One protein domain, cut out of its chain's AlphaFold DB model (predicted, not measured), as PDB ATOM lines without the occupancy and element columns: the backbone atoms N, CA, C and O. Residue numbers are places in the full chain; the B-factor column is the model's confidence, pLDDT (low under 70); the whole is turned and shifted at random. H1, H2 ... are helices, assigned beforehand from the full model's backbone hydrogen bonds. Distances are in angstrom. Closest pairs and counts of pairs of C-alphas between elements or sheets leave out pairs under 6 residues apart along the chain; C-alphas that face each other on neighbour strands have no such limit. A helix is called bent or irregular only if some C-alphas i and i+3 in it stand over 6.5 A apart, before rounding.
ATOM      1  N   LYS A 541      32.146 -42.252  14.085       82.25
ATOM      2  CA  LYS A 541      32.771 -43.540  13.729       82.25
ATOM      3  C   LYS A 541      33.784 -44.002  14.777       82.25
ATOM      4  O   LYS A 541      33.746 -45.165  15.173       82.25
ATOM      5  N   GLU A 542      34.681 -43.118  15.216       77.31
ATOM      6  CA  GLU A 542      35.804 -43.467  16.104       77.31
ATOM      7  C   GLU A 542      35.993 -42.449  17.255       77.31
ATOM      8  O   GLU A 542      37.081 -41.889  17.426       77.31
ATOM      9  N   PRO A 543      34.970 -42.211  18.107       75.62
ATOM     10  CA  PRO A 543      34.995 -41.142  19.115       75.62
ATOM     11  C   PRO A 543      36.104 -41.315  20.168       75.62
ATOM     12  O   PRO A 543      36.563 -40.342  20.763       75.62
ATOM     13  N   SER A 544      36.589 -42.543  20.374       74.19
ATOM     14  CA  SER A 544      37.690 -42.857  21.292       74.19
ATOM     15  C   SER A 544      39.056 -42.324  20.845       74.19
ATOM     16  O   SER A 544      39.931 -42.167  21.693       74.19
ATOM     17  N   ILE A 545      39.255 -42.029  19.555       73.19
ATOM     18  CA  ILE A 545      40.489 -41.399  19.047       73.19
ATOM     19  C   ILE A 545      40.544 -39.919  19.452       73.19
ATOM     20  O   ILE A 545      41.621 -39.371  19.682       73.19
ATOM     21  N   TYR A 546      39.376 -39.289  19.572       71.69
ATOM     22  CA  TYR A 546      39.214 -37.850  19.770       71.69
ATOM     23  C   TYR A 546      39.022 -37.438  21.235       71.69
ATOM     24  O   TYR A 546      38.980 -36.248  21.530       71.69
ATOM     25  N   ALA A 547      38.959 -38.400  22.162       70.50
ATOM     26  CA  ALA A 547      38.714 -38.161  23.587       70.50
ATOM     27  C   ALA A 547      39.751 -37.243  24.276       70.50
ATOM     28  O   ALA A 547      39.431 -36.618  25.284       70.50
ATOM     29  N   ASP A 548      40.968 -37.143  23.727       69.94
ATOM     30  CA  ASP A 548      42.045 -36.284  24.243       69.94
ATOM     31  C   ASP A 548      42.124 -34.890  23.557       69.94
ATOM     32  O   ASP A 548      42.879 -34.032  24.026       69.94
ATOM     33  N   ASP A 549      41.392 -34.626  22.458       72.31
ATOM     34  CA  ASP A 549      41.382 -33.310  21.776       72.31
ATOM     35  C   ASP A 549      40.254 -32.417  22.316       72.31
ATOM     36  O   ASP A 549      39.169 -32.314  21.747       72.31
ATOM     37  N   VAL A 550      40.548 -31.739  23.427       77.88
ATOM     38  CA  VAL A 550      39.639 -30.799  24.107       77.88
ATOM     39  C   VAL A 550      39.110 -29.701  23.174       77.88
ATOM     40  O   VAL A 550      37.974 -29.264  23.340       77.88
ATOM     41  N   ASP A 551      39.905 -29.250  22.200       74.75
ATOM     42  CA  ASP A 551      39.482 -28.195  21.275       74.75
ATOM     43  C   ASP A 551      38.497 -28.737  20.229       74.75
ATOM     44  O   ASP A 551      37.506 -28.076  19.937       74.75
ATOM     45  N   LEU A 552      38.708 -29.960  19.721       76.50
ATOM     46  CA  LEU A 552      37.750 -30.617  18.821       76.50
ATOM     47  C   LEU A 552      36.425 -30.943  19.520       76.50
ATOM     48  O   LEU A 552      35.368 -30.776  18.922       76.50
ATOM     49  N   LEU A 553      36.467 -31.404  20.773       81.06
ATOM     50  CA  LEU A 553      35.247 -31.686  21.535       81.06
ATOM     51  C   LEU A 553      34.429 -30.401  21.742       81.06
ATOM     52  O   LEU A 553      33.223 -30.421  21.522       81.06
ATOM     53  N   ALA A 554      35.087 -29.278  22.049       81.19
ATOM     54  CA  ALA A 554      34.435 -27.971  22.124       81.19
ATOM     55  C   ALA A 554      33.898 -27.494  20.758       81.19
ATOM     56  O   ALA A 554      32.799 -26.949  20.697       81.19
ATOM     57  N   ASP A 555      34.623 -27.712  19.651       78.50
ATOM     58  CA  ASP A 555      34.114 -27.414  18.302       78.50
ATOM     59  C   ASP A 555      32.809 -28.198  18.012       78.50
ATOM     60  O   ASP A 555      31.870 -27.641  17.447       78.50
ATOM     61  N   ILE A 556      32.722 -29.468  18.431       81.44
ATOM     62  CA  ILE A 556      31.527 -30.315  18.249       81.44
ATOM     63  C   ILE A 556      30.386 -29.898  19.193       81.44
ATOM     64  O   ILE A 556      29.233 -29.888  18.770       81.44
ATOM     65  N   GLU A 557      30.674 -29.521  20.444       84.50
ATOM     66  CA  GLU A 557      29.660 -29.002  21.377       84.50
ATOM     67  C   GLU A 557      28.977 -27.747  20.828       84.50
ATOM     68  O   GLU A 557      27.752 -27.733  20.712       84.50
ATOM     69  N   ASN A 558      29.761 -26.749  20.398       82.00
ATOM     70  CA  ASN A 558      29.244 -25.522  19.775       82.00
ATOM     71  C   ASN A 558      28.387 -25.824  18.529       82.00
ATOM     72  O   ASN A 558      27.420 -25.117  18.244       82.00
ATOM     73  N   LEU A 559      28.733 -26.879  17.780       79.31
ATOM     74  CA  LEU A 559      28.011 -27.259  16.569       79.31
ATOM     75  C   LEU A 559      26.646 -27.858  16.894       79.31
ATOM     76  O   LEU A 559      25.635 -27.479  16.308       79.31
ATOM     77  N   CYS A 560      26.625 -28.791  17.839       82.75
ATOM     78  CA  CYS A 560      25.401 -29.407  18.312       82.75
ATOM     79  C   CYS A 560      24.484 -28.373  18.991       82.75
ATOM     80  O   CYS A 560      23.279 -28.410  18.760       82.75
ATOM     81  N   GLU A 561      25.035 -27.413  19.743       84.56
ATOM     82  CA  GLU A 561      24.278 -26.293  20.328       84.56
ATOM     83  C   GLU A 561      23.584 -25.476  19.231       84.56
ATOM     84  O   GLU A 561      22.363 -25.317  19.252       84.56
ATOM     85  N   LYS A 562      24.329 -25.071  18.195       77.69
ATOM     86  CA  LYS A 562      23.780 -24.345  17.042       77.69
ATOM     87  C   LYS A 562      22.764 -25.160  16.229       77.69
ATOM     88  O   LYS A 562      21.815 -24.594  15.688       77.69
ATOM     89  N   ALA A 563      22.920 -26.481  16.156       76.06
ATOM     90  CA  ALA A 563      21.951 -27.364  15.504       76.06
ATOM     91  C   ALA A 563      20.609 -27.454  16.257       76.06
ATOM     92  O   ALA A 563      19.562 -27.663  15.637       76.06
ATOM     93  N   ILE A 564      20.644 -27.280  17.582       79.56
ATOM     94  CA  ILE A 564      19.506 -27.428  18.499       79.56
ATOM     95  C   ILE A 564      18.829 -26.087  18.821       79.56
ATOM     96  O   ILE A 564      17.639 -26.096  19.130       79.56
ATOM     97  N   GLU A 565      19.521 -24.948  18.680       77.12
ATOM     98  CA  GLU A 565      19.065 -23.596  19.071       77.12
ATOM     99  C   GLU A 565      17.635 -23.237  18.604       77.12
ATOM    100  O   GLU A 565      16.888 -22.575  19.322       77.12
ATOM    101  N   ALA A 566      17.227 -23.699  17.417       67.56
ATOM    102  CA  ALA A 566      15.900 -23.436  16.851       67.56
ATOM    103  C   ALA A 566      14.837 -24.521  17.151       67.56
ATOM    104  O   ALA A 566      13.705 -24.404  16.677       67.56
ATOM    105  N   THR A 567      15.172 -25.577  17.899       72.62
ATOM    106  CA  THR A 567      14.263 -26.704  18.172       72.62
ATOM    107  C   THR A 567      13.513 -26.587  19.496       72.62
ATOM    108  O   THR A 567      13.971 -26.002  20.472       72.62
ATOM    109  N   SER A 568      12.299 -27.132  19.521       77.50
ATOM    110  CA  SER A 568      11.435 -27.215  20.702       77.50
ATOM    111  C   SER A 568      10.383 -28.304  20.495       77.50
ATOM    112  O   SER A 568      10.208 -28.791  19.382       77.50
ATOM    113  N   TRP A 569       9.598 -28.647  21.519       76.25
ATOM    114  CA  TRP A 569       8.465 -29.571  21.348       76.25
ATOM    115  C   TRP A 569       7.438 -29.100  20.299       76.25
ATOM    116  O   TRP A 569       6.773 -29.934  19.700       76.25
ATOM    117  N   ALA A 570       7.354 -27.794  20.010       69.44
ATOM    118  CA  ALA A 570       6.525 -27.243  18.930       69.44
ATOM    119  C   ALA A 570       7.236 -27.172  17.558       69.44
ATOM    120  O   ALA A 570       6.578 -26.976  16.537       69.44
ATOM    121  N   ILE A 571       8.569 -27.286  17.526       74.31
ATOM    122  CA  ILE A 571       9.428 -27.154  16.339       74.31
ATOM    123  C   ILE A 571      10.473 -28.278  16.402       74.31
ATOM    124  O   ILE A 571      11.590 -28.092  16.881       74.31
ATOM    125  N   LEU A 572      10.078 -29.475  15.966       66.75
ATOM    126  CA  LEU A 572      10.862 -30.709  16.136       66.75
ATOM    127  C   LEU A 572      12.100 -30.795  15.216       66.75
ATOM    128  O   LEU A 572      12.984 -31.615  15.441       66.75
ATOM    129  N   SER A 573      12.181 -29.927  14.206       63.28
ATOM    130  CA  SER A 573      13.350 -29.732  13.344       63.28
ATOM    131  C   SER A 573      13.569 -28.239  13.132       63.28
ATOM    132  O   SER A 573      12.610 -27.493  12.932       63.28
ATOM    133  N   SER A 574      14.830 -27.807  13.140       60.50
ATOM    134  CA  SER A 574      15.217 -26.414  12.889       60.50
ATOM    135  C   SER A 574      14.951 -25.966  11.447       60.50
ATOM    136  O   SER A 574      14.922 -24.767  11.180       60.50
ATOM    137  N   GLY A 575      14.777 -26.906  10.509       60.25
ATOM    138  CA  GLY A 575      14.603 -26.634   9.078       60.25
ATOM    139  C   GLY A 575      15.869 -26.167   8.344       60.25
ATOM    140  O   GLY A 575      15.819 -26.002   7.129       60.25
ATOM    141  N   TYR A 576      16.984 -25.979   9.060       61.03
ATOM    142  CA  TYR A 576      18.290 -25.577   8.514       61.03
ATOM    143  C   TYR A 576      19.226 -26.753   8.211       61.03
ATOM    144  O   TYR A 576      20.231 -26.559   7.539       61.03
ATOM    145  N   PHE A 577      18.916 -27.947   8.718       68.94
ATOM    146  CA  PHE A 577      19.753 -29.137   8.586       68.94
ATOM    147  C   PHE A 577      18.922 -30.330   8.119       68.94
ATOM    148  O   PHE A 577      17.756 -30.482   8.500       68.94
ATOM    149  N   SER A 578      19.539 -31.202   7.330       76.69
ATOM    150  CA  SER A 578      18.970 -32.482   6.925       76.69
ATOM    151  C   SER A 578      18.697 -33.418   8.109       76.69
ATOM    152  O   SER A 578      19.222 -33.289   9.222       76.69
ATOM    153  N   GLU A 579      17.867 -34.426   7.843       78.94
ATOM    154  CA  GLU A 579      17.565 -35.510   8.780       78.94
ATOM    155  C   GLU A 579      18.834 -36.302   9.160       78.94
ATOM    156  O   GLU A 579      19.039 -36.641  10.327       78.94
ATOM    157  N   GLU A 580      19.745 -36.521   8.205       80.38
ATOM    158  CA  GLU A 580      21.023 -37.200   8.449       80.38
ATOM    159  C   GLU A 580      21.919 -36.397   9.404       80.38
ATOM    160  O   GLU A 580      22.493 -36.976  10.331       80.38
ATOM    161  N   LEU A 581      21.980 -35.069   9.245       79.44
ATOM    162  CA  LEU A 581      22.682 -34.192  10.182       79.44
ATOM    163  C   LEU A 581      22.066 -34.206  11.575       79.44
ATOM    164  O   LEU A 581      22.787 -34.357  12.559       79.44
ATOM    165  N   SER A 582      20.742 -34.100  11.662       82.88
ATOM    166  CA  SER A 582      20.014 -34.105  12.935       82.88
ATOM    167  C   SER A 582      20.306 -35.390  13.729       82.88
ATOM    168  O   SER A 582      20.661 -35.339  14.910       82.88
ATOM    169  N   LYS A 583      20.295 -36.547  13.049       86.06
ATOM    170  CA  LYS A 583      20.716 -37.841  13.610       86.06
ATOM    171  C   LYS A 583      22.172 -37.823  14.087       86.06
ATOM    172  O   LYS A 583      22.457 -38.275  15.199       86.06
ATOM    173  N   LEU A 584      23.098 -37.324  13.264       85.69
ATOM    174  CA  LEU A 584      24.521 -37.251  13.605       85.69
ATOM    175  C   LEU A 584      24.783 -36.348  14.823       85.69
ATOM    176  O   LEU A 584      25.571 -36.735  15.686       85.69
ATOM    177  N   CYS A 585      24.083 -35.215  14.950       86.38
ATOM    178  CA  CYS A 585      24.150 -34.335  16.120       86.38
ATOM    179  C   CYS A 585      23.735 -35.071  17.401       86.38
ATOM    180  O   CYS A 585      24.510 -35.128  18.357       86.38
ATOM    181  N   ILE A 586      22.557 -35.709  17.416       86.31
ATOM    182  CA  ILE A 586      22.062 -36.454  18.589       86.31
ATOM    183  C   ILE A 586      23.060 -37.544  19.006       86.31
ATOM    184  O   ILE A 586      23.410 -37.664  20.184       86.31
ATOM    185  N   VAL A 587      23.571 -38.314  18.041       88.38
ATOM    186  CA  VAL A 587      24.565 -39.362  18.303       88.38
ATOM    187  C   VAL A 587      25.865 -38.766  18.863       88.38
ATOM    188  O   VAL A 587      26.383 -39.291  19.853       88.38
ATOM    189  N   ALA A 588      26.364 -37.657  18.309       86.88
ATOM    190  CA  ALA A 588      27.561 -36.972  18.798       86.88
ATOM    191  C   ALA A 588      27.410 -36.471  20.246       86.88
ATOM    192  O   ALA A 588      28.301 -36.712  21.060       86.88
ATOM    193  N   ILE A 589      26.265 -35.882  20.609       87.75
ATOM    194  CA  ILE A 589      25.981 -35.424  21.982       87.75
ATOM    195  C   ILE A 589      26.048 -36.590  22.980       87.75
ATOM    196  O   ILE A 589      26.608 -36.447  24.067       87.75
ATOM    197  N   THR A 590      25.569 -37.783  22.606       87.94
ATOM    198  CA  THR A 590      25.691 -38.963  23.488       87.94
ATOM    199  C   THR A 590      27.107 -39.527  23.593       87.94
ATOM    200  O   THR A 590      27.419 -40.213  24.570       87.94
ATOM    201  N   TYR A 591      27.998 -39.236  22.642       87.06
ATOM    202  CA  TYR A 591      29.425 -39.533  22.794       87.06
ATOM    203  C   TYR A 591      30.150 -38.486  23.649       87.06
ATOM    204  O   TYR A 591      31.008 -38.876  24.439       87.06
ATOM    205  N   LEU A 592      29.744 -37.214  23.573       85.56
ATOM    206  CA  LEU A 592      30.199 -36.135  24.461       85.56
ATOM    207  C   LEU A 592      29.736 -36.310  25.920       85.56
ATOM    208  O   LEU A 592      30.372 -35.788  26.829       85.56
ATOM    209  N   ASP A 593      28.639 -37.041  26.148       86.69
ATOM    210  CA  ASP A 593      27.985 -37.214  27.459       86.69
ATOM    211  C   ASP A 593      27.482 -35.895  28.085       86.69
ATOM    212  O   ASP A 593      27.234 -35.807  29.291       86.69
ATOM    213  N   ASN A 594      27.305 -34.854  27.261       85.62
ATOM    214  CA  ASN A 594      26.868 -33.540  27.715       85.62
ATOM    215  C   ASN A 594      25.364 -33.558  28.026       85.62
ATOM    216  O   ASN A 594      24.503 -33.472  27.149       85.62
ATOM    217  N   LYS A 595      25.068 -33.670  29.323       86.88
ATOM    218  CA  LYS A 595      23.716 -33.748  29.875       86.88
ATOM    219  C   LYS A 595      22.828 -32.583  29.437       86.88
ATOM    220  O   LYS A 595      21.722 -32.845  28.992       86.88
ATOM    221  N   HIS A 596      23.284 -31.335  29.541       86.94
ATOM    222  CA  HIS A 596      22.456 -30.162  29.223       86.94
ATOM    223  C   HIS A 596      22.145 -30.074  27.732       86.94
ATOM    224  O   HIS A 596      20.988 -29.951  27.349       86.94
ATOM    225  N   LEU A 597      23.158 -30.281  26.895       86.50
ATOM    226  CA  LEU A 597      22.989 -30.294  25.448       86.50
ATOM    227  C   LEU A 597      22.035 -31.414  24.987       86.50
ATOM    228  O   LEU A 597      21.284 -31.237  24.032       86.50
ATOM    229  N   PHE A 598      22.003 -32.549  25.699       88.31
ATOM    230  CA  PHE A 598      21.018 -33.606  25.457       88.31
ATOM    231  C   PHE A 598      19.620 -33.282  26.009       88.31
ATOM    232  O   PHE A 598      18.641 -33.720  25.415       88.31
ATOM    233  N   GLU A 599      19.503 -32.532  27.116       88.38
ATOM    234  CA  GLU A 599      18.216 -32.030  27.635       88.38
ATOM    235  C   GLU A 599      17.527 -31.126  26.602       88.38
ATOM    236  O   GLU A 599      16.328 -31.273  26.366       88.38
ATOM    237  N   ASP A 600      18.285 -30.253  25.941       85.31
ATOM    238  CA  ASP A 600      17.761 -29.372  24.894       85.31
ATOM    239  C   ASP A 600      17.492 -30.136  23.578       85.31
ATOM    240  O   ASP A 600      16.536 -29.833  22.869       85.31
ATOM    241  N   ALA A 601      18.246 -31.210  23.298       87.00
ATOM    242  CA  ALA A 601      18.030 -32.100  22.150       87.00
ATOM    243  C   ALA A 601      16.785 -33.009  22.247       87.00
ATOM    244  O   ALA A 601      16.426 -33.641  21.248       87.00
ATOM    245  N   LEU A 602      16.140 -33.138  23.418       87.00
ATOM    246  CA  LEU A 602      15.068 -34.125  23.644       87.00
ATOM    247  C   LEU A 602      13.918 -34.074  22.614       87.00
ATOM    248  O   LEU A 602      13.543 -35.151  22.147       87.00
ATOM    249  N   PRO A 603      13.378 -32.907  22.198       85.38
ATOM    250  CA  PRO A 603      12.307 -32.858  21.200       85.38
ATOM    251  C   PRO A 603      12.726 -33.478  19.861       85.38
ATOM    252  O   PRO A 603      11.998 -34.288  19.284       85.38
ATOM    253  N   MET A 604      13.938 -33.151  19.405       83.31
ATOM    254  CA  MET A 604      14.521 -33.683  18.174       83.31
ATOM    255  C   MET A 604      14.747 -35.198  18.313       83.31
ATOM    256  O   MET A 604      14.274 -35.977  17.486       83.31
ATOM    257  N   ALA A 605      15.367 -35.639  19.413       84.88
ATOM    258  CA  ALA A 605      15.677 -37.046  19.663       84.88
ATOM    259  C   ALA A 605      14.435 -37.947  19.761       84.88
ATOM    260  O   ALA A 605      14.431 -39.035  19.188       84.88
ATOM    261  N   PHE A 606      13.371 -37.508  20.440       84.62
ATOM    262  CA  PHE A 606      12.134 -38.288  20.534       84.62
ATOM    263  C   PHE A 606      11.348 -38.316  19.217       84.62
ATOM    264  O   PHE A 606      10.778 -39.356  18.889       84.62
ATOM    265  N   SER A 607      11.373 -37.240  18.422       82.94
ATOM    266  CA  SER A 607      10.700 -37.225  17.112       82.94
ATOM    267  C   SER A 607      11.336 -38.160  16.079       82.94
ATOM    268  O   SER A 607      10.648 -38.638  15.182       82.94
ATOM    269  N   MET A 608      12.627 -38.469  16.236       81.12
ATOM    270  CA  MET A 608      13.399 -39.341  15.345       81.12
ATOM    271  C   MET A 608      13.695 -40.726  15.955       81.12
ATOM    272  O   MET A 608      14.517 -41.478  15.433       81.12
ATOM    273  N   ALA A 609      13.046 -41.090  17.063       80.44
ATOM    274  CA  ALA A 609      13.359 -42.300  17.826       80.44
ATOM    275  C   ALA A 609      12.997 -43.631  17.127       80.44
ATOM    276  O   ALA A 609      13.358 -44.694  17.628       80.44
ATOM    277  N   GLU A 610      12.337 -43.591  15.964       80.44
ATOM    278  CA  GLU A 610      12.192 -44.754  15.071       80.44
ATOM    279  C   GLU A 610      13.540 -45.202  14.466       80.44
ATOM    280  O   GLU A 610      13.680 -46.344  14.023       80.44
ATOM    281  N   ILE A 611      14.547 -44.319  14.462       84.31
ATOM    282  CA  ILE A 611      15.904 -44.603  13.993       84.31
ATOM    283  C   ILE A 611      16.676 -45.374  15.087       84.31
ATOM    284  O   ILE A 611      16.888 -44.826  16.177       84.31
ATOM    285  N   PRO A 612      17.167 -46.607  14.826       85.06
ATOM    286  CA  PRO A 612      17.800 -47.455  15.845       85.06
ATOM    287  C   PRO A 612      19.010 -46.822  16.544       85.06
ATOM    288  O   PRO A 612      19.248 -47.059  17.728       85.06
ATOM    289  N   GLU A 613      19.786 -46.006  15.828       85.69
ATOM    290  CA  GLU A 613      20.923 -45.267  16.373       85.69
ATOM    291  C   GLU A 613      20.495 -44.240  17.432       85.69
ATOM    292  O   GLU A 613      21.197 -44.070  18.430       85.69
ATOM    293  N   ILE A 614      19.338 -43.594  17.246       85.88
ATOM    294  CA  ILE A 614      18.781 -42.591  18.166       85.88
ATOM    295  C   ILE A 614      18.101 -43.276  19.355       85.88
ATOM    296  O   ILE A 614      18.326 -42.881  20.499       85.88
ATOM    297  N   GLU A 615      17.366 -44.366  19.126       84.75
ATOM    298  CA  GLU A 615      16.827 -45.202  20.206       84.75
ATOM    299  C   GLU A 615      17.958 -45.717  21.126       84.75
ATOM    300  O   GLU A 615      17.873 -45.648  22.357       84.75
ATOM    301  N   ALA A 616      19.067 -46.174  20.534       86.56
ATOM    302  CA  ALA A 616      20.265 -46.579  21.264       86.56
ATOM    303  C   ALA A 616      20.959 -45.400  21.972       86.56
ATOM    304  O   ALA A 616      21.493 -45.584  23.068       86.56
ATOM    305  N   ALA A 617      20.950 -44.200  21.386       87.44
ATOM    306  CA  ALA A 617      21.483 -42.982  21.994       87.44
ATOM    307  C   ALA A 617      20.699 -42.597  23.266       87.44
ATOM    308  O   ALA A 617      21.298 -42.436  24.333       87.44
ATOM    309  N   ILE A 618      19.360 -42.570  23.195       86.44
ATOM    310  CA  ILE A 618      18.468 -42.327  24.343       86.44
ATOM    311  C   ILE A 618      18.711 -43.374  25.441       86.44
ATOM    312  O   ILE A 618      18.906 -43.018  26.605       86.44
ATOM    313  N   LYS A 619      18.781 -44.664  25.082       86.00
ATOM    314  CA  LYS A 619      19.055 -45.756  26.036       86.00
ATOM    315  C   LYS A 619      20.422 -45.621  26.718       86.00
ATOM    316  O   LYS A 619      20.498 -45.792  27.930       86.00
ATOM    317  N   ARG A 620      21.481 -45.239  25.995       86.81
ATOM    318  CA  ARG A 620      22.812 -44.980  26.584       86.81
ATOM    319  C   ARG A 620      22.791 -43.831  27.592       86.81
ATOM    320  O   ARG A 620      23.382 -43.961  28.661       86.81
ATOM    321  N   MET A 621      22.111 -42.726  27.281       87.38
ATOM    322  CA  MET A 621      21.982 -41.602  28.218       87.38
ATOM    323  C   MET A 621      21.174 -42.001  29.462       87.38
ATOM    324  O   MET A 621      21.557 -41.654  30.580       87.38
ATOM    325  N   LEU A 622      20.118 -42.801  29.284       86.19
ATOM    326  CA  LEU A 622      19.314 -43.360  30.374       86.19
ATOM    327  C   LEU A 622      20.124 -44.294  31.293       86.19
ATOM    328  O   LEU A 622      19.978 -44.232  32.512       86.19
ATOM    329  N   GLU A 623      20.991 -45.135  30.723       86.00
ATOM    330  CA  GLU A 623      21.888 -46.033  31.467       86.00
ATOM    331  C   GLU A 623      22.971 -45.277  32.253       86.00
ATOM    332  O   GLU A 623      23.310 -45.684  33.365       86.00
ATOM    333  N   ARG A 624      23.511 -44.178  31.702       87.12
ATOM    334  CA  ARG A 624      24.569 -43.378  32.347       87.12
ATOM    335  C   ARG A 624      24.050 -42.457  33.451       87.12
ATOM    336  O   ARG A 624      24.636 -42.420  34.530       87.12
ATOM    337  N   HIS A 625      22.976 -41.713  33.180       86.94
ATOM    338  CA  HIS A 625      22.481 -40.636  34.057       86.94
ATOM    339  C   HIS A 625      21.252 -41.038  34.888       86.94
ATOM    340  O   HIS A 625      20.891 -40.336  35.833       86.94
ATOM    341  N   GLY A 626      20.645 -42.192  34.590       83.56
ATOM    342  CA  GLY A 626      19.536 -42.781  35.342       83.56
ATOM    343  C   GLY A 626      18.143 -42.305  34.912       83.56
ATOM    344  O   GLY A 626      17.959 -41.208  34.382       83.56
ATOM    345  N   LYS A 627      17.130 -43.142  35.187       80.38
ATOM    346  CA  LYS A 627      15.713 -42.874  34.866       80.38
ATOM    347  C   LYS A 627      15.180 -41.583  35.495       80.38
ATOM    348  O   LYS A 627      14.509 -40.809  34.819       80.38
ATOM    349  N   ASP A 628      15.502 -41.349  36.767       80.12
ATOM    350  CA  ASP A 628      14.971 -40.222  37.546       80.12
ATOM    351  C   ASP A 628      15.339 -38.862  36.935       80.12
ATOM    352  O   ASP A 628      14.543 -37.925  36.980       80.12
ATOM    353  N   TRP A 629      16.524 -38.759  36.320       88.62
ATOM    354  CA  TRP A 629      16.929 -37.562  35.589       88.62
ATOM    355  C   TRP A 629      16.038 -37.327  34.368       88.62
ATOM    356  O   TRP A 629      15.420 -36.265  34.278       88.62
ATOM    357  N   LEU A 630      15.953 -38.303  33.455       82.88
ATOM    358  CA  LEU A 630      15.227 -38.129  32.196       82.88
ATOM    359  C   LEU A 630      13.752 -37.812  32.463       82.88
ATOM    360  O   LEU A 630      13.215 -36.866  31.890       82.88
ATOM    361  N   PHE A 631      13.116 -38.531  33.393       81.81
ATOM    362  CA  PHE A 631      11.737 -38.247  33.790       81.81
ATOM    363  C   PHE A 631      11.584 -36.868  34.445       81.81
ATOM    364  O   PHE A 631      10.591 -36.193  34.191       81.81
ATOM    365  N   SER A 632      12.546 -36.408  35.255       82.62
ATOM    366  CA  SER A 632      12.498 -35.060  35.835       82.62
ATOM    367  C   SER A 632      12.601 -33.964  34.767       82.62
ATOM    368  O   SER A 632      11.880 -32.971  34.864       82.62
ATOM    369  N   THR A 633      13.470 -34.123  33.764       84.19
ATOM    370  CA  THR A 633      13.611 -33.147  32.671       84.19
ATOM    371  C   THR A 633      12.395 -33.163  31.751       84.19
ATOM    372  O   THR A 633      11.846 -32.097  31.475       84.19
ATOM    373  N   LEU A 634      11.930 -34.347  31.331       82.75
ATOM    374  CA  LEU A 634      10.732 -34.479  30.499       82.75
ATOM    375  C   LEU A 634       9.514 -33.878  31.202       82.75
ATOM    376  O   LEU A 634       8.843 -33.042  30.614       82.75
ATOM    377  N   ASN A 635       9.285 -34.194  32.482       80.94
ATOM    378  CA  ASN A 635       8.214 -33.564  33.260       80.94
ATOM    379  C   ASN A 635       8.329 -32.036  33.267       80.94
ATOM    380  O   ASN A 635       7.325 -31.365  33.090       80.94
ATOM    381  N   LYS A 636       9.532 -31.470  33.434       82.88
ATOM    382  CA  LYS A 636       9.720 -30.012  33.414       82.88
ATOM    383  C   LYS A 636       9.362 -29.403  32.049       82.88
ATOM    384  O   LYS A 636       8.615 -28.434  32.008       82.88
ATOM    385  N   GLN A 637       9.878 -29.954  30.950       82.25
ATOM    386  CA  GLN A 637       9.620 -29.419  29.606       82.25
ATOM    387  C   GLN A 637       8.159 -29.610  29.170       82.25
ATOM    388  O   GLN A 637       7.592 -28.732  28.529       82.25
ATOM    389  N   VAL A 638       7.542 -30.735  29.541       78.25
ATOM    390  CA  VAL A 638       6.141 -31.062  29.238       78.25
ATOM    391  C   VAL A 638       5.177 -30.232  30.101       78.25
ATOM    392  O   VAL A 638       4.170 -29.755  29.586       78.25
ATOM    393  N   ASP A 639       5.511 -29.963  31.371       76.19
ATOM    394  CA  ASP A 639       4.776 -29.034  32.249       76.19
ATOM    395  C   ASP A 639       4.739 -27.590  31.697       76.19
ATOM    396  O   ASP A 639       3.818 -26.834  32.015       76.19
ATOM    397  N   GLU A 640       5.737 -27.190  30.899       78.19
ATOM    398  CA  GLU A 640       5.838 -25.861  30.277       78.19
ATOM    399  C   GLU A 640       4.978 -25.730  28.992       78.19
ATOM    400  O   GLU A 640       4.787 -24.616  28.491       78.19
ATOM    401  N   LEU A 641       4.390 -26.824  28.480       77.69
ATOM    402  CA  LEU A 641       3.523 -26.814  27.294       77.69
ATOM    403  C   LEU A 641       2.089 -26.376  27.635       77.69
ATOM    404  O   LEU A 641       1.338 -27.073  28.315       77.69
ATOM    405  N   ALA A 642       1.678 -25.226  27.098       70.50
ATOM    406  CA  ALA A 642       0.332 -24.676  27.291       70.50
ATOM    407  C   ALA A 642      -0.726 -25.197  26.291       70.50
ATOM    408  O   ALA A 642      -1.917 -24.946  26.487       70.50
ATOM    409  N   ASP A 643      -0.314 -25.879  25.216       77.69
ATOM    410  CA  ASP A 643      -1.210 -26.424  24.187       77.69
ATOM    411  C   ASP A 643      -1.539 -27.895  24.478       77.69
ATOM    412  O   ASP A 643      -0.654 -28.748  24.535       77.69
ATOM    413  N   LEU A 644      -2.831 -28.190  24.650       73.88
ATOM    414  CA  LEU A 644      -3.327 -29.518  25.011       73.88
ATOM    415  C   LEU A 644      -3.113 -30.564  23.904       73.88
ATOM    416  O   LEU A 644      -2.891 -31.728  24.224       73.88
ATOM    417  N   CYS A 645      -3.169 -30.172  22.627       74.75
ATOM    418  CA  CYS A 645      -2.943 -31.090  21.507       74.75
ATOM    419  C   CYS A 645      -1.463 -31.474  21.424       74.75
ATOM    420  O   CYS A 645      -1.123 -32.656  21.352       74.75
ATOM    421  N   LEU A 646      -0.584 -30.475  21.541       75.56
ATOM    422  CA  LEU A 646       0.861 -30.689  21.564       75.56
ATOM    423  C   LEU A 646       1.289 -31.553  22.760       75.56
ATOM    424  O   LEU A 646       2.154 -32.416  22.622       75.56
ATOM    425  N   LEU A 647       0.649 -31.351  23.918       77.44
ATOM    426  CA  LEU A 647       0.846 -32.150  25.125       77.44
ATOM    427  C   LEU A 647       0.503 -33.633  24.891       77.44
ATOM    428  O   LEU A 647       1.286 -34.505  25.267       77.44
ATOM    429  N   THR A 648      -0.635 -33.932  24.249       73.56
ATOM    430  CA  THR A 648      -1.033 -35.319  23.951       73.56
ATOM    431  C   THR A 648      -0.119 -35.991  22.930       73.56
ATOM    432  O   THR A 648       0.282 -37.134  23.146       73.56
ATOM    433  N   ASP A 649       0.269 -35.288  21.863       75.69
ATOM    434  CA  ASP A 649       1.143 -35.844  20.822       75.69
ATOM    435  C   ASP A 649       2.555 -36.116  21.371       75.69
ATOM    436  O   ASP A 649       3.115 -37.198  21.173       75.69
ATOM    437  N   THR A 650       3.086 -35.180  22.168       78.25
ATOM    438  CA  THR A 650       4.353 -35.328  22.903       78.25
ATOM    439  C   THR A 650       4.316 -36.527  23.855       78.25
ATOM    440  O   THR A 650       5.253 -37.326  23.888       78.25
ATOM    441  N   TYR A 651       3.220 -36.710  24.601       76.50
ATOM    442  CA  TYR A 651       3.073 -37.850  25.509       76.50
ATOM    443  C   TYR A 651       3.070 -39.190  24.758       76.50
ATOM    444  O   TYR A 651       3.761 -40.127  25.164       76.50
ATOM    445  N   HIS A 652       2.334 -39.286  23.644       74.88
ATOM    446  CA  HIS A 652       2.309 -40.493  22.814       74.88
ATOM    447  C   HIS A 652       3.692 -40.837  22.239       74.88
ATOM    448  O   HIS A 652       4.076 -42.008  22.258       74.88
ATOM    449  N   MET A 653       4.452 -39.829  21.800       78.62
ATOM    450  CA  MET A 653       5.819 -39.972  21.291       78.62
ATOM    451  C   MET A 653       6.811 -40.446  22.366       78.62
ATOM    452  O   MET A 653       7.611 -41.344  22.120       78.62
ATOM    453  N   ILE A 654       6.751 -39.898  23.581       80.44
ATOM    454  CA  ILE A 654       7.628 -40.325  24.686       80.44
ATOM    455  C   ILE A 654       7.277 -41.750  25.147       80.44
ATOM    456  O   ILE A 654       8.164 -42.574  25.390       80.44
ATOM    457  N   SER A 655       5.981 -42.056  25.251       74.88
ATOM    458  CA  SER A 655       5.477 -43.341  25.748       74.88
ATOM    459  C   SER A 655       5.814 -44.518  24.822       74.88
ATOM    460  O   SER A 655       6.209 -45.585  25.303       74.88
ATOM    461  N   SER A 656       5.746 -44.327  23.496       78.12
ATOM    462  CA  SER A 656       6.091 -45.374  22.521       78.12
ATOM    463  C   SER A 656       7.569 -45.786  22.587       78.12
ATOM    464  O   SER A 656       7.886 -46.971  22.465       78.12
ATOM    465  N   VAL A 657       8.461 -44.823  22.838       76.62
ATOM    466  CA  VAL A 657       9.920 -45.013  22.885       76.62
ATOM    467  C   VAL A 657      10.374 -45.607  24.215       76.62
ATOM    468  O   VAL A 657      11.190 -46.530  24.239       76.62
ATOM    469  N   LEU A 658       9.856 -45.101  25.340       77.00
ATOM    470  CA  LEU A 658      10.302 -45.544  26.664       77.00
ATOM    471  C   LEU A 658       9.676 -46.873  27.108       77.00
ATOM    472  O   LEU A 658      10.218 -47.492  28.024       77.00
ATOM    473  N   GLN A 659       8.577 -47.327  26.486       68.94
ATOM    474  CA  GLN A 659       7.934 -48.635  26.729       68.94
ATOM    475  C   GLN A 659       7.705 -48.955  28.222       68.94
ATOM    476  O   GLN A 659       7.787 -50.110  28.645       68.94
TER     477      GLN A 659
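What this domain is: This is residues 541 to 659 of the 728 residues of an uncharacterized protein of Hyaloscypha hepaticicola (UniProt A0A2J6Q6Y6). Start from H1, one of the two longest helices: H1, H2, H3 and H4 make a rough up-and-down bundle, each running against the one before it, with H3 nearest the middle of the domain. H5 and H6 run side by side in opposite ways as a second pair, H6 set across the last residues of H3, with H1 and H6 toward opposite ends of the longest axis. The printed part has 119 residues with six named helices, H1 to H6 in chain order, and no named strand: all helix. It is compact, with a radius of gyration of the C-alphas of 14.2 A and spans of 45 by 31 by 23 A.

Where its parts are: Find C-alpha 550 at (39.639, -30.799, 24.107); from there H1, residues 550 to 564, runs 21.2 A. H2 is residues 579 to 592, 20.1 A, and H3 is residues 595 to 607, 18.6 A. H3 is irregular: C-alphas 600 and 603 are 7.5 A apart. H4 is residues 612 to 625, 20.0 A; H5 is residues 627 to 639, 17.8 A. H6, residues 644 to 658, runs 21.1 A to C-alpha 658 at (10.302, -45.544, 26.664).

How they stand to each other: H1 and H2 form a hairpin and touch, closest at the C-alphas of Cys 560 and Cys 585, 5.5 A, at a steep tilt of 44 degrees. H2 and H3, also a hairpin, touch at Ile 589 and Phe 598, C-alphas 6.3 A apart. H2 touches H4, closest C-alphas Thr 590 and Ala 617, 6.0 A. Residues 606 to 607 of H3 touch H6, about perpendicular at 80 degrees; the closest C-alphas are Phe 606 and Ile 654, 6.5 A. H5 and H6 are close but not clearly touching, closest C-alphas Val 638 and Leu 647, 6.8 A. H1 and H6 are apart. In H1, H2, H4 and H5 every O i to N i+4 pair is within hydrogen-bond range; H3 has 7 of 9 and H6 10 of 11.

The domain as a whole: The two C-alphas farthest apart are those of Asp 548 and Leu 644, 45.9 A. The printed part has no cut; the link from H1 to H2, residues 565 to 578, is long, and the other links between helices are tight. Look for low confidence, pLDDT under 70, at residues 548, 566, 570, 572 to 577 and 659.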